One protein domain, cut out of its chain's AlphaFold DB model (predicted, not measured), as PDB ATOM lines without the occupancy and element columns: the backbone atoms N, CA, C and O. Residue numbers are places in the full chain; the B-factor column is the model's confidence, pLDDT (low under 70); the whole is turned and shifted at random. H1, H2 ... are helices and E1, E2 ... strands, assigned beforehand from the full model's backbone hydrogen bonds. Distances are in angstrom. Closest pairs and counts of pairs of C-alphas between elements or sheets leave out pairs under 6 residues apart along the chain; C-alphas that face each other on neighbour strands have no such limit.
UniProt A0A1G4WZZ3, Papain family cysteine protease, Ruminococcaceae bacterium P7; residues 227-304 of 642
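This is residues 227 to 304 of the 642 residues of the protein "Papain family cysteine protease" of Ruminococcaceae bacterium P7 (UniProt A0A1G4WZZ3). A twisted sheet of three long strands, E2, E1 and E3, stands between two helices, H1 over one face and H2 over the other, making three layers. The helices run along the strands, and the link between them passes beside edge strand E3, where residues 273 to 274 pair with it. The printed part has 78 residues, ordered E1, E2, H1, H2, E3; the class is mixed, helices and strands, and the sheet order E2, E1, E3 is antiparallel. It is compact, with a radius of gyration of the C-alphas of 12.5 A and spans of 36 by 25 by 18 A.

E1, residues 227 to 235, begins at C-alpha 227 (-22.920, -5.994, -37.128) and is 25.8 A long. E2, residues 241 to 254, is 27.8 A long and bends by 86 degrees at residue 244. H1, residues 257 to 269, is 18.4 A long, and H2, residues 277 to 284, 11.0 A. E3, residues 295 to 303, is 26.3 A long and ends at C-alpha 303 (-20.957, -1.498, -40.225).

E1 and E2 form a hairpin, antiparallel at 162 degrees, with N 232 and O 247 2.9 A apart, within hydrogen-bond range. E1 and E3 are antiparallel at 158 degrees, with N 229 and O 300 2.9 A apart, also within range. H1 is on the sheet at a height of 10.2 A, only just over E1 alone, with 2 of its C-alphas falling on E3. H2 is on it at 8.8 A, over E1; its closest C-alphas to E3 are Met 277 and Phe 298, 5.5 A. E2, H1, H2 and E3 form a split strand-helix-strand unit, two same-way strands with E1 between them, and its crossover is right-handed. In H1 and H2 every O i to N i+4 pair is within hydrogen-bond range.

The two C-alphas farthest apart, Ser 238 and Gly 304, are 38.1 A apart. The printed part has no cut, and no link is long. Mean pLDDT of the printed part is 80.1; 15 residues are under 70, among them 280 to 282 and 301 to 304.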
ATOM      1  N   TYR A 227     -23.267  -4.912 -38.028       69.94
ATOM      2  CA  TYR A 227     -22.920  -5.994 -37.128       69.94
ATOM      3  C   TYR A 227     -22.961  -5.471 -35.699       69.94
ATOM      4  O   TYR A 227     -22.388  -4.429 -35.370       69.94
ATOM      5  N   TYR A 228     -23.664  -6.210 -34.852       77.69
ATOM      6  CA  TYR A 228     -23.835  -5.878 -33.450       77.69
ATOM      7  C   TYR A 228     -23.048  -6.871 -32.604       77.69
ATOM      8  O   TYR A 228     -23.261  -8.084 -32.674       77.69
ATOM      9  N   SER A 229     -22.176  -6.334 -31.759       78.44
ATOM     10  CA  SER A 229     -21.517  -7.064 -30.679       78.44
ATOM     11  C   SER A 229     -21.994  -6.470 -29.361       78.44
ATOM     12  O   SER A 229     -21.748  -5.300 -29.082       78.44
ATOM     13  N   SER A 230     -22.740  -7.242 -28.573       84.94
ATOM     14  CA  SER A 230     -23.387  -6.756 -27.347       84.94
ATOM     15  C   SER A 230     -22.790  -7.411 -26.115       84.94
ATOM     16  O   SER A 230     -22.558  -8.619 -26.110       84.94
ATOM     17  N   TYR A 231     -22.596  -6.625 -25.062       85.56
ATOM     18  CA  TYR A 231     -21.951  -7.048 -23.823       85.56
ATOM     19  C   TYR A 231     -22.797  -6.610 -22.638       85.56
ATOM     20  O   TYR A 231     -23.287  -5.481 -22.609       85.56
ATOM     21  N   SER A 232     -22.962  -7.495 -21.661       89.81
ATOM     22  CA  SER A 232     -23.511  -7.146 -20.356       89.81
ATOM     23  C   SER A 232     -22.394  -6.855 -19.369       89.81
ATOM     24  O   SER A 232     -21.306  -7.419 -19.468       89.81
ATOM     25  N   ILE A 233     -22.672  -5.978 -18.414       86.25
ATOM     26  CA  ILE A 233     -21.751  -5.593 -17.349       86.25
ATOM     27  C   ILE A 233     -22.559  -5.236 -16.099       86.25
ATOM     28  O   ILE A 233     -23.648  -4.663 -16.184       86.25
ATOM     29  N   ARG A 234     -22.069  -5.625 -14.922       90.56
ATOM     30  CA  ARG A 234     -22.702  -5.289 -13.645       90.56
ATOM     31  C   ARG A 234     -22.212  -3.950 -13.121       90.56
ATOM     32  O   ARG A 234     -21.040  -3.610 -13.245       90.56
ATOM     33  N   ILE A 235     -23.134  -3.232 -12.493       87.69
ATOM     34  CA  ILE A 235     -22.845  -2.093 -11.634       87.69
ATOM     35  C   ILE A 235     -22.905  -2.601 -10.197       87.69
ATOM     36  O   ILE A 235     -23.906  -3.192  -9.781       87.69
ATOM     37  N   ASP A 236     -21.820  -2.432  -9.457       82.56
ATOM     38  CA  ASP A 236     -21.726  -2.923  -8.092       82.56
ATOM     39  C   ASP A 236     -22.616  -2.131  -7.119       82.56
ATOM     40  O   ASP A 236     -23.252  -1.128  -7.459       82.56
ATOM     41  N   SER A 237     -22.657  -2.587  -5.869       88.00
ATOM     42  CA  SER A 237     -23.452  -1.958  -4.810       88.00
ATOM     43  C   SER A 237     -23.035  -0.515  -4.485       88.00
ATOM     44  O   SER A 237     -23.794   0.212  -3.848       88.00
ATOM     45  N   SER A 238     -21.833  -0.095  -4.895       80.38
ATOM     46  CA  SER A 238     -21.345   1.282  -4.758       80.38
ATOM     47  C   SER A 238     -21.641   2.158  -5.976       80.38
ATOM     48  O   SER A 238     -21.325   3.343  -5.958       80.38
ATOM     49  N   GLY A 239     -22.293   1.619  -7.009       80.75
ATOM     50  CA  GLY A 239     -22.644   2.366  -8.215       80.75
ATOM     51  C   GLY A 239     -21.517   2.444  -9.248       80.75
ATOM     52  O   GLY A 239     -21.649   3.200 -10.210       80.75
ATOM     53  N   PHE A 240     -20.428   1.690  -9.081       77.31
ATOM     54  CA  PHE A 240     -19.328   1.641 -10.046       77.31
ATOM     55  C   PHE A 240     -19.470   0.456 -10.999       77.31
ATOM     56  O   PHE A 240     -20.044  -0.581 -10.668       77.31
ATOM     57  N   VAL A 241     -18.944   0.620 -12.210       74.56
ATOM     58  CA  VAL A 241     -18.922  -0.430 -13.229       74.56
ATOM     59  C   VAL A 241     -17.916  -1.521 -12.829       74.56
ATOM     60  O   VAL A 241     -16.725  -1.252 -12.696       74.56
ATOM     61  N   ASP A 242     -18.368  -2.769 -12.685       77.88
ATOM     62  CA  ASP A 242     -17.498  -3.927 -12.446       77.88
ATOM     63  C   ASP A 242     -17.052  -4.537 -13.779       77.88
ATOM     64  O   ASP A 242     -17.705  -5.423 -14.339       77.88
ATOM     65  N   TYR A 243     -15.906  -4.088 -14.289       66.19
ATOM     66  CA  TYR A 243     -15.365  -4.561 -15.567       66.19
ATOM     67  C   TYR A 243     -15.074  -6.068 -15.594       66.19
ATOM     68  O   TYR A 243     -15.171  -6.704 -16.643       66.19
ATOM     69  N   SER A 244     -14.787  -6.677 -14.439       62.69
ATOM     70  CA  SER A 244     -14.532  -8.120 -14.356       62.69
ATOM     71  C   SER A 244     -15.777  -8.968 -14.638       62.69
ATOM     72  O   SER A 244     -15.666 -10.154 -14.947       62.69
ATOM     73  N   SER A 245     -16.963  -8.356 -14.576       74.56
ATOM     74  CA  SER A 245     -18.245  -9.006 -14.839       74.56
ATOM     75  C   SER A 245     -18.668  -8.996 -16.314       74.56
ATOM     76  O   SER A 245     -19.711  -9.569 -16.647       74.56
ATOM     77  N   MET A 246     -17.890  -8.353 -17.194       78.31
ATOM     78  CA  MET A 246     -18.277  -8.161 -18.587       78.31
ATOM     79  C   MET A 246     -18.440  -9.501 -19.318       78.31
ATOM     80  O   MET A 246     -17.511 -10.305 -19.385       78.31
ATOM     81  N   THR A 247     -19.624  -9.741 -19.886       76.19
ATOM     82  CA  THR A 247     -19.969 -11.001 -20.557       76.19
ATOM     83  C   THR A 247     -20.561 -10.724 -21.945       76.19
ATOM     84  O   THR A 247     -21.477  -9.907 -22.054       76.19
ATOM     85  N   PRO A 248     -20.093 -11.385 -23.022       71.94
ATOM     86  CA  PRO A 248     -20.693 -11.228 -24.343       71.94
ATOM     87  C   PRO A 248     -22.108 -11.828 -24.370       71.94
ATOM     88  O   PRO A 248     -22.318 -12.975 -23.980       71.94
ATOM     89  N   LEU A 249     -23.077 -11.047 -24.847       80.12
ATOM     90  CA  LEU A 249     -24.456 -11.474 -25.118       80.12
ATOM     91  C   LEU A 249     -24.657 -11.854 -26.590       80.12
ATOM     92  O   LEU A 249     -25.464 -12.722 -26.916       80.12
ATOM     93  N   LEU A 250     -23.934 -11.167 -27.476       79.94
ATOM     94  CA  LEU A 250     -24.006 -11.290 -28.928       79.94
ATOM     95  C   LEU A 250     -22.635 -10.937 -29.508       79.94
ATOM     96  O   LEU A 250     -22.001  -9.998 -29.024       79.94
ATOM     97  N   THR A 251     -22.186 -11.635 -30.547       75.44
ATOM     98  CA  THR A 251     -20.886 -11.360 -31.178       75.44
ATOM     99  C   THR A 251     -21.035 -11.372 -32.691       75.44
ATOM    100  O   THR A 251     -21.438 -12.390 -33.249       75.44
ATOM    101  N   GLU A 252     -20.737 -10.230 -33.317       68.69
ATOM    102  CA  GLU A 252     -20.690 -10.025 -34.773       68.69
ATOM    103  C   GLU A 252     -21.928 -10.527 -35.534       68.69
ATOM    104  O   GLU A 252     -21.830 -11.197 -36.564       68.69
ATOM    105  N   VAL A 253     -23.128 -10.202 -35.048       70.50
ATOM    106  CA  VAL A 253     -24.363 -10.606 -35.733       70.50
ATOM    107  C   VAL A 253     -24.898  -9.458 -36.579       70.50
ATOM    108  O   VAL A 253     -25.212  -8.392 -36.051       70.50
ATOM    109  N   SER A 254     -25.020  -9.698 -37.886       78.06
ATOM    110  CA  SER A 254     -25.720  -8.798 -38.810       78.06
ATOM    111  C   SER A 254     -27.223  -8.833 -38.531       78.06
ATOM    112  O   SER A 254     -27.829  -9.910 -38.504       78.06
ATOM    113  N   MET A 255     -27.820  -7.664 -38.295       73.12
ATOM    114  CA  MET A 255     -29.267  -7.512 -38.126       73.12
ATOM    115  C   MET A 255     -29.736  -6.096 -38.490       73.12
ATOM    116  O   MET A 255     -28.981  -5.131 -38.397       73.12
ATOM    117  N   SER A 256     -30.994  -5.950 -38.905       77.75
ATOM    118  CA  SER A 256     -31.600  -4.634 -39.139       77.75
ATOM    119  C   SER A 256     -31.788  -3.864 -37.825       77.75
ATOM    120  O   SER A 256     -31.827  -4.457 -36.747       77.75
ATOM    121  N   GLU A 257     -31.971  -2.542 -37.890       77.56
ATOM    122  CA  GLU A 257     -32.287  -1.736 -36.696       77.56
ATOM    123  C   GLU A 257     -33.568  -2.208 -35.990       77.56
ATOM    124  O   GLU A 257     -33.646  -2.189 -34.765       77.56
ATOM    125  N   GLU A 258     -34.555  -2.694 -36.749       79.56
ATOM    126  CA  GLU A 258     -35.777  -3.278 -36.189       79.56
ATOM    127  C   GLU A 258     -35.477  -4.567 -35.407       79.56
ATOM    128  O   GLU A 258     -35.953  -4.740 -34.286       79.56
ATOM    129  N   GLN A 259     -34.656  -5.456 -35.973       81.19
ATOM    130  CA  GLN A 259     -34.228  -6.690 -35.309       81.19
ATOM    131  C   GLN A 259     -33.372  -6.399 -34.072       81.19
ATOM    132  O   GLN A 259     -33.529  -7.069 -33.051       81.19
ATOM    133  N   PHE A 260     -32.524  -5.370 -34.126       86.19
ATOM    134  CA  PHE A 260     -31.768  -4.911 -32.967       86.19
ATOM    135  C   PHE A 260     -32.682  -4.348 -31.871       86.19
ATOM    136  O   PHE A 260     -32.525  -4.693 -30.703       86.19
ATOM    137  N   GLY A 261     -33.702  -3.562 -32.234       86.88
ATOM    138  CA  GLY A 261     -34.718  -3.098 -31.288       86.88
ATOM    139  C   GLY A 261     -35.473  -4.250 -30.610       86.88
ATOM    140  O   GLY A 261     -35.715  -4.206 -29.405       86.88
ATOM    141  N   GLN A 262     -35.786  -5.318 -31.354       88.75
ATOM    142  CA  GLN A 262     -36.387  -6.538 -30.795       88.75
ATOM    143  C   GLN A 262     -35.429  -7.278 -29.850       88.75
ATOM    144  O   GLN A 262     -35.853  -7.727 -28.784       88.75
ATOM    145  N   PHE A 263     -34.143  -7.373 -30.207       90.56
ATOM    146  CA  PHE A 263     -33.099  -7.924 -29.340       90.56
ATOM    147  C   PHE A 263     -32.996  -7.139 -28.024       90.56
ATOM    148  O   PHE A 263     -33.005  -7.745 -26.953       90.56
ATOM    149  N   VAL A 264     -32.971  -5.804 -28.088       91.69
ATOM    150  CA  VAL A 264     -32.916  -4.946 -26.897       91.69
ATOM    151  C   VAL A 264     -34.121  -5.193 -25.989       91.69
ATOM    152  O   VAL A 264     -33.940  -5.511 -24.813       91.69
ATOM    153  N   ALA A 265     -35.337  -5.145 -26.544       91.94
ATOM    154  CA  ALA A 265     -36.568  -5.360 -25.786       91.94
ATOM    155  C   ALA A 265     -36.592  -6.728 -25.076       91.94
ATOM    156  O   ALA A 265     -36.991  -6.822 -23.916       91.94
ATOM    157  N   GLN A 266     -36.104  -7.787 -25.734       91.19
ATOM    158  CA  GLN A 266     -36.028  -9.127 -25.146       91.19
ATOM    159  C   GLN A 266     -35.114  -9.180 -23.909       91.19
ATOM    160  O   GLN A 266     -35.406  -9.895 -22.947       91.19
ATOM    161  N   TYR A 267     -33.988  -8.468 -23.917       88.56
ATOM    162  CA  TYR A 267     -33.075  -8.441 -22.771       88.56
ATOM    163  C   TYR A 267     -33.590  -7.544 -21.644       88.56
ATOM    164  O   TYR A 267     -33.450  -7.906 -20.473       88.56
ATOM    165  N   GLU A 268     -34.258  -6.439 -21.972       91.00
ATOM    166  CA  GLU A 268     -34.927  -5.599 -20.973       91.00
ATOM    167  C   GLU A 268     -36.042  -6.356 -20.231       91.00
ATOM    168  O   GLU A 268     -36.137  -6.268 -19.005       91.00
ATOM    169  N   GLU A 269     -36.814  -7.201 -20.925       91.94
ATOM    170  CA  GLU A 269     -37.793  -8.106 -20.294       91.94
ATOM    171  C   GLU A 269     -37.152  -9.096 -19.303       91.94
ATOM    172  O   GLU A 269     -37.795  -9.523 -18.342       91.94
ATOM    173  N   ASN A 270     -35.872  -9.429 -19.496       88.50
ATOM    174  CA  ASN A 270     -35.100 -10.307 -18.615       88.50
ATOM    175  C   ASN A 270     -34.349  -9.552 -17.501       88.50
ATOM    176  O   ASN A 270     -33.503 -10.138 -16.822       88.50
ATOM    177  N   GLY A 271     -34.668  -8.273 -17.282       88.06
ATOM    178  CA  GLY A 271     -34.139  -7.472 -16.176       88.06
ATOM    179  C   GLY A 271     -32.791  -6.802 -16.449       88.06
ATOM    180  O   GLY A 271     -32.188  -6.275 -15.514       88.06
ATOM    181  N   TYR A 272     -32.323  -6.809 -17.699       92.75
ATOM    182  CA  TYR A 272     -31.181  -5.999 -18.119       92.75
ATOM    183  C   TYR A 272     -31.625  -4.560 -18.412       92.75
ATOM    184  O   TYR A 272     -32.796  -4.302 -18.673       92.75
ATOM    185  N   ILE A 273     -30.687  -3.614 -18.394       94.75
ATOM    186  CA  ILE A 273     -30.941  -2.230 -18.819       94.75
ATOM    187  C   ILE A 273     -30.055  -1.921 -20.013       94.75
ATOM    188  O   ILE A 273     -28.831  -1.969 -19.885       94.75
ATOM    189  N   TYR A 274     -30.656  -1.596 -21.155       94.56
ATOM    190  CA  TYR A 274     -29.878  -1.139 -22.296       94.56
ATOM    191  C   TYR A 274     -29.412   0.295 -22.076       94.56
ATOM    192  O   TYR A 274     -30.207   1.173 -21.738       94.56
ATOM    193  N   LEU A 275     -28.125   0.537 -22.294       89.44
ATOM    194  CA  LEU A 275     -27.551   1.873 -22.304       89.44
ATOM    195  C   LEU A 275     -26.708   2.048 -23.572       89.44
ATOM    196  O   LEU A 275     -25.975   1.128 -23.948       89.44
ATOM    197  N   PRO A 276     -26.766   3.222 -24.231       81.31
ATOM    198  CA  PRO A 276     -25.839   3.542 -25.308       81.31
ATOM    199  C   PRO A 276     -24.392   3.397 -24.833       81.31
ATOM    200  O   PRO A 276     -24.081   3.728 -23.685       81.31
ATOM    201  N   MET A 277     -23.496   2.956 -25.719       76.38
ATOM    202  CA  MET A 277     -22.080   2.761 -25.388       76.38
ATOM    203  C   MET A 277     -21.453   4.020 -24.773       76.38
ATOM    204  O   MET A 277     -20.793   3.918 -23.747       76.38
ATOM    205  N   GLU A 278     -21.756   5.204 -25.311       67.69
ATOM    206  CA  GLU A 278     -21.292   6.492 -24.773       67.69
ATOM    207  C   GLU A 278     -21.746   6.734 -23.325       67.69
ATOM    208  O   GLU A 278     -21.022   7.313 -22.517       67.69
ATOM    209  N   THR A 279     -22.954   6.276 -22.974       74.19
ATOM    210  CA  THR A 279     -23.467   6.377 -21.603       74.19
ATOM    211  C   THR A 279     -22.700   5.437 -20.687       74.19
ATOM    212  O   THR A 279     -22.249   5.870 -19.632       74.19
ATOM    213  N   VAL A 280     -22.488   4.185 -21.104       69.81
ATOM    214  CA  VAL A 280     -21.699   3.218 -20.325       69.81
ATOM    215  C   VAL A 280     -20.251   3.683 -20.163       69.81
ATOM    216  O   VAL A 280     -19.719   3.596 -19.064       69.81
ATOM    217  N   GLN A 281     -19.638   4.256 -21.202       63.09
ATOM    218  CA  GLN A 281     -18.309   4.870 -21.123       63.09
ATOM    219  C   GLN A 281     -18.290   6.033 -20.122       63.09
ATOM    220  O   GLN A 281     -17.443   6.073 -19.238       63.09
ATOM    221  N   GLY A 282     -19.267   6.942 -20.180       59.81
ATOM    222  CA  GLY A 282     -19.375   8.047 -19.221       59.81
ATOM    223  C   GLY A 282     -19.661   7.611 -17.776       59.81
ATOM    224  O   GLY A 282     -19.391   8.371 -16.843       59.81
ATOM    225  N   MET A 283     -20.204   6.406 -17.577       75.75
ATOM    226  CA  MET A 283     -20.403   5.800 -16.258       75.75
ATOM    227  C   MET A 283     -19.101   5.265 -15.652       75.75
ATOM    228  O   MET A 283     -19.041   5.129 -14.434       75.75
ATOM    229  N   LEU A 284     -18.061   4.992 -16.450       59.47
ATOM    230  CA  LEU A 284     -16.769   4.498 -15.945       59.47
ATOM    231  C   LEU A 284     -16.088   5.520 -15.024       59.47
ATOM    232  O   LEU A 284     -15.517   5.157 -14.000       59.47
ATOM    233  N   ALA A 285     -16.228   6.809 -15.339       56.34
ATOM    234  CA  ALA A 285     -15.517   7.894 -14.667       56.34
ATOM    235  C   ALA A 285     -16.161   8.389 -13.351       56.34
ATOM    236  O   ALA A 285     -15.671   9.348 -12.749       56.34
ATOM    237  N   LYS A 286     -17.288   7.814 -12.902       65.19
ATOM    238  CA  LYS A 286     -18.030   8.296 -11.718       65.19
ATOM    239  C   LYS A 286     -18.941   7.228 -11.113       65.19
ATOM    240  O   LYS A 286     -19.287   6.258 -11.772       65.19
ATOM    241  N   GLU A 287     -19.381   7.440  -9.875       73.94
ATOM    242  CA  GLU A 287     -20.446   6.628  -9.275       73.94
ATOM    243  C   GLU A 287     -21.798   6.895  -9.960       73.94
ATOM    244  O   GLU A 287     -22.136   8.037 -10.280       73.94
ATOM    245  N   ASN A 288     -22.584   5.838 -10.164       83.31
ATOM    246  CA  ASN A 288     -23.906   5.881 -10.794       83.31
ATOM    247  C   ASN A 288     -24.916   5.141  -9.896       83.31
ATOM    248  O   ASN A 288     -25.349   4.023 -10.208       83.31
ATOM    249  N   PRO A 289     -25.252   5.718  -8.726       86.06
ATOM    250  CA  PRO A 289     -26.050   5.060  -7.689       86.06
ATOM    251  C   PRO A 289     -27.442   4.631  -8.170       86.06
ATOM    252  O   PRO A 289     -28.030   3.693  -7.632       86.06
ATOM    253  N   GLU A 290     -27.977   5.264  -9.210       91.62
ATOM    254  CA  GLU A 290     -29.239   4.893  -9.844       91.62
ATOM    255  C   GLU A 290     -29.204   3.527 -10.555       91.62
ATOM    256  O   GLU A 290     -30.264   2.938 -10.807       91.62
ATOM    257  N   TYR A 291     -28.013   2.992 -10.838       92.19
ATOM    258  CA  TYR A 291     -27.805   1.670 -11.432       92.19
ATOM    259  C   TYR A 291     -27.199   0.647 -10.462       92.19
ATOM    260  O   TYR A 291     -26.946  -0.475 -10.888       92.19
ATOM    261  N   ALA A 292     -27.009   0.983  -9.180       92.00
ATOM    262  CA  ALA A 292     -26.415   0.074  -8.197       92.00
ATOM    263  C   ALA A 292     -27.135  -1.288  -8.138       92.00
ATOM    264  O   ALA A 292     -28.369  -1.353  -8.158       92.00
ATOM    265  N   ASP A 293     -26.345  -2.364  -8.078       92.62
ATOM    266  CA  ASP A 293     -26.777  -3.771  -8.104       92.62
ATOM    267  C   ASP A 293     -27.529  -4.210  -9.379       92.62
ATOM    268  O   ASP A 293     -28.192  -5.254  -9.390       92.62
ATOM    269  N   LYS A 294     -27.437  -3.447 -10.476       93.94
ATOM    270  CA  LYS A 294     -28.080  -3.785 -11.756       93.94
ATOM    271  C   LYS A 294     -27.085  -4.326 -12.774       93.94
ATOM    272  O   LYS A 294     -25.892  -4.034 -12.738       93.94
ATOM    273  N   THR A 295     -27.608  -5.083 -13.733       93.88
ATOM    274  CA  THR A 295     -26.870  -5.479 -14.935       93.88
ATOM    275  C   THR A 295     -27.315  -4.594 -16.089       93.88
ATOM    276  O   THR A 295     -28.485  -4.610 -16.477       93.88
ATOM    277  N   VAL A 296     -26.385  -3.820 -16.637       93.88
ATOM    278  CA  VAL A 296     -26.610  -3.049 -17.860       93.88
ATOM    279  C   VAL A 296     -26.028  -3.816 -19.043       93.88
ATOM    280  O   VAL A 296     -25.183  -4.697 -18.869       93.88
ATOM    281  N   PHE A 297     -26.477  -3.520 -20.253       91.88
ATOM    282  CA  PHE A 297     -25.823  -4.000 -21.462       91.88
ATOM    283  C   PHE A 297     -25.773  -2.903 -22.513       91.88
ATOM    284  O   PHE A 297     -26.626  -2.018 -22.559       91.88
ATOM    285  N   PHE A 298     -24.747  -2.971 -23.345       87.62
ATOM    286  CA  PHE A 298     -24.502  -2.038 -24.434       87.62
ATOM    287  C   PHE A 298     -24.095  -2.815 -25.677       87.62
ATOM    288  O   PHE A 298     -23.704  -3.985 -25.604       87.62
ATOM    289  N   SER A 299     -24.182  -2.157 -26.825       81.75
ATOM    290  CA  SER A 299     -23.840  -2.757 -28.109       81.75
ATOM    291  C   SER A 299     -22.834  -1.890 -28.834       81.75
ATOM    292  O   SER A 299     -23.046  -0.691 -29.001       81.75
ATOM    293  N   MET A 300     -21.754  -2.520 -29.277       73.75
ATOM    294  CA  MET A 300     -20.873  -1.983 -30.295       73.75
ATOM    295  C   MET A 300     -21.505  -2.277 -31.647       73.75
ATOM    296  O   MET A 300     -21.805  -3.433 -31.963       73.75
ATOM    297  N   VAL A 301     -21.731  -1.222 -32.422       65.81
ATOM    298  CA  VAL A 301     -22.221  -1.326 -33.791       65.81
ATOM    299  C   VAL A 301     -21.049  -1.034 -34.701       65.81
ATOM    300  O   VAL A 301     -20.491   0.060 -34.655       65.81
ATOM    301  N   HIS A 302     -20.679  -2.002 -35.526       61.38
ATOM    302  CA  HIS A 302     -19.789  -1.756 -36.646       61.38
ATOM    303  C   HIS A 302     -20.552  -2.083 -37.921       61.38
ATOM    304  O   HIS A 302     -21.115  -3.164 -38.067       61.38
ATOM    305  N   SER A 303     -20.618  -1.141 -38.853       55.25
ATOM    306  CA  SER A 303     -20.957  -1.498 -40.225       55.25
ATOM    307  C   SER A 303     -19.894  -2.479 -40.718       55.25
ATOM    308  O   SER A 303     -18.721  -2.358 -40.351       55.25
ATOM    309  N   GLY A 304     -20.259  -3.439 -41.571       57.16
ATOM    310  CA  GLY A 304     -19.245  -4.050 -42.425       57.16
ATOM    311  C   GLY A 304     -18.440  -2.903 -43.035       57.16
ATOM    312  O   GLY A 304     -19.051  -1.929 -43.471       57.16
TER     313      GLY A 304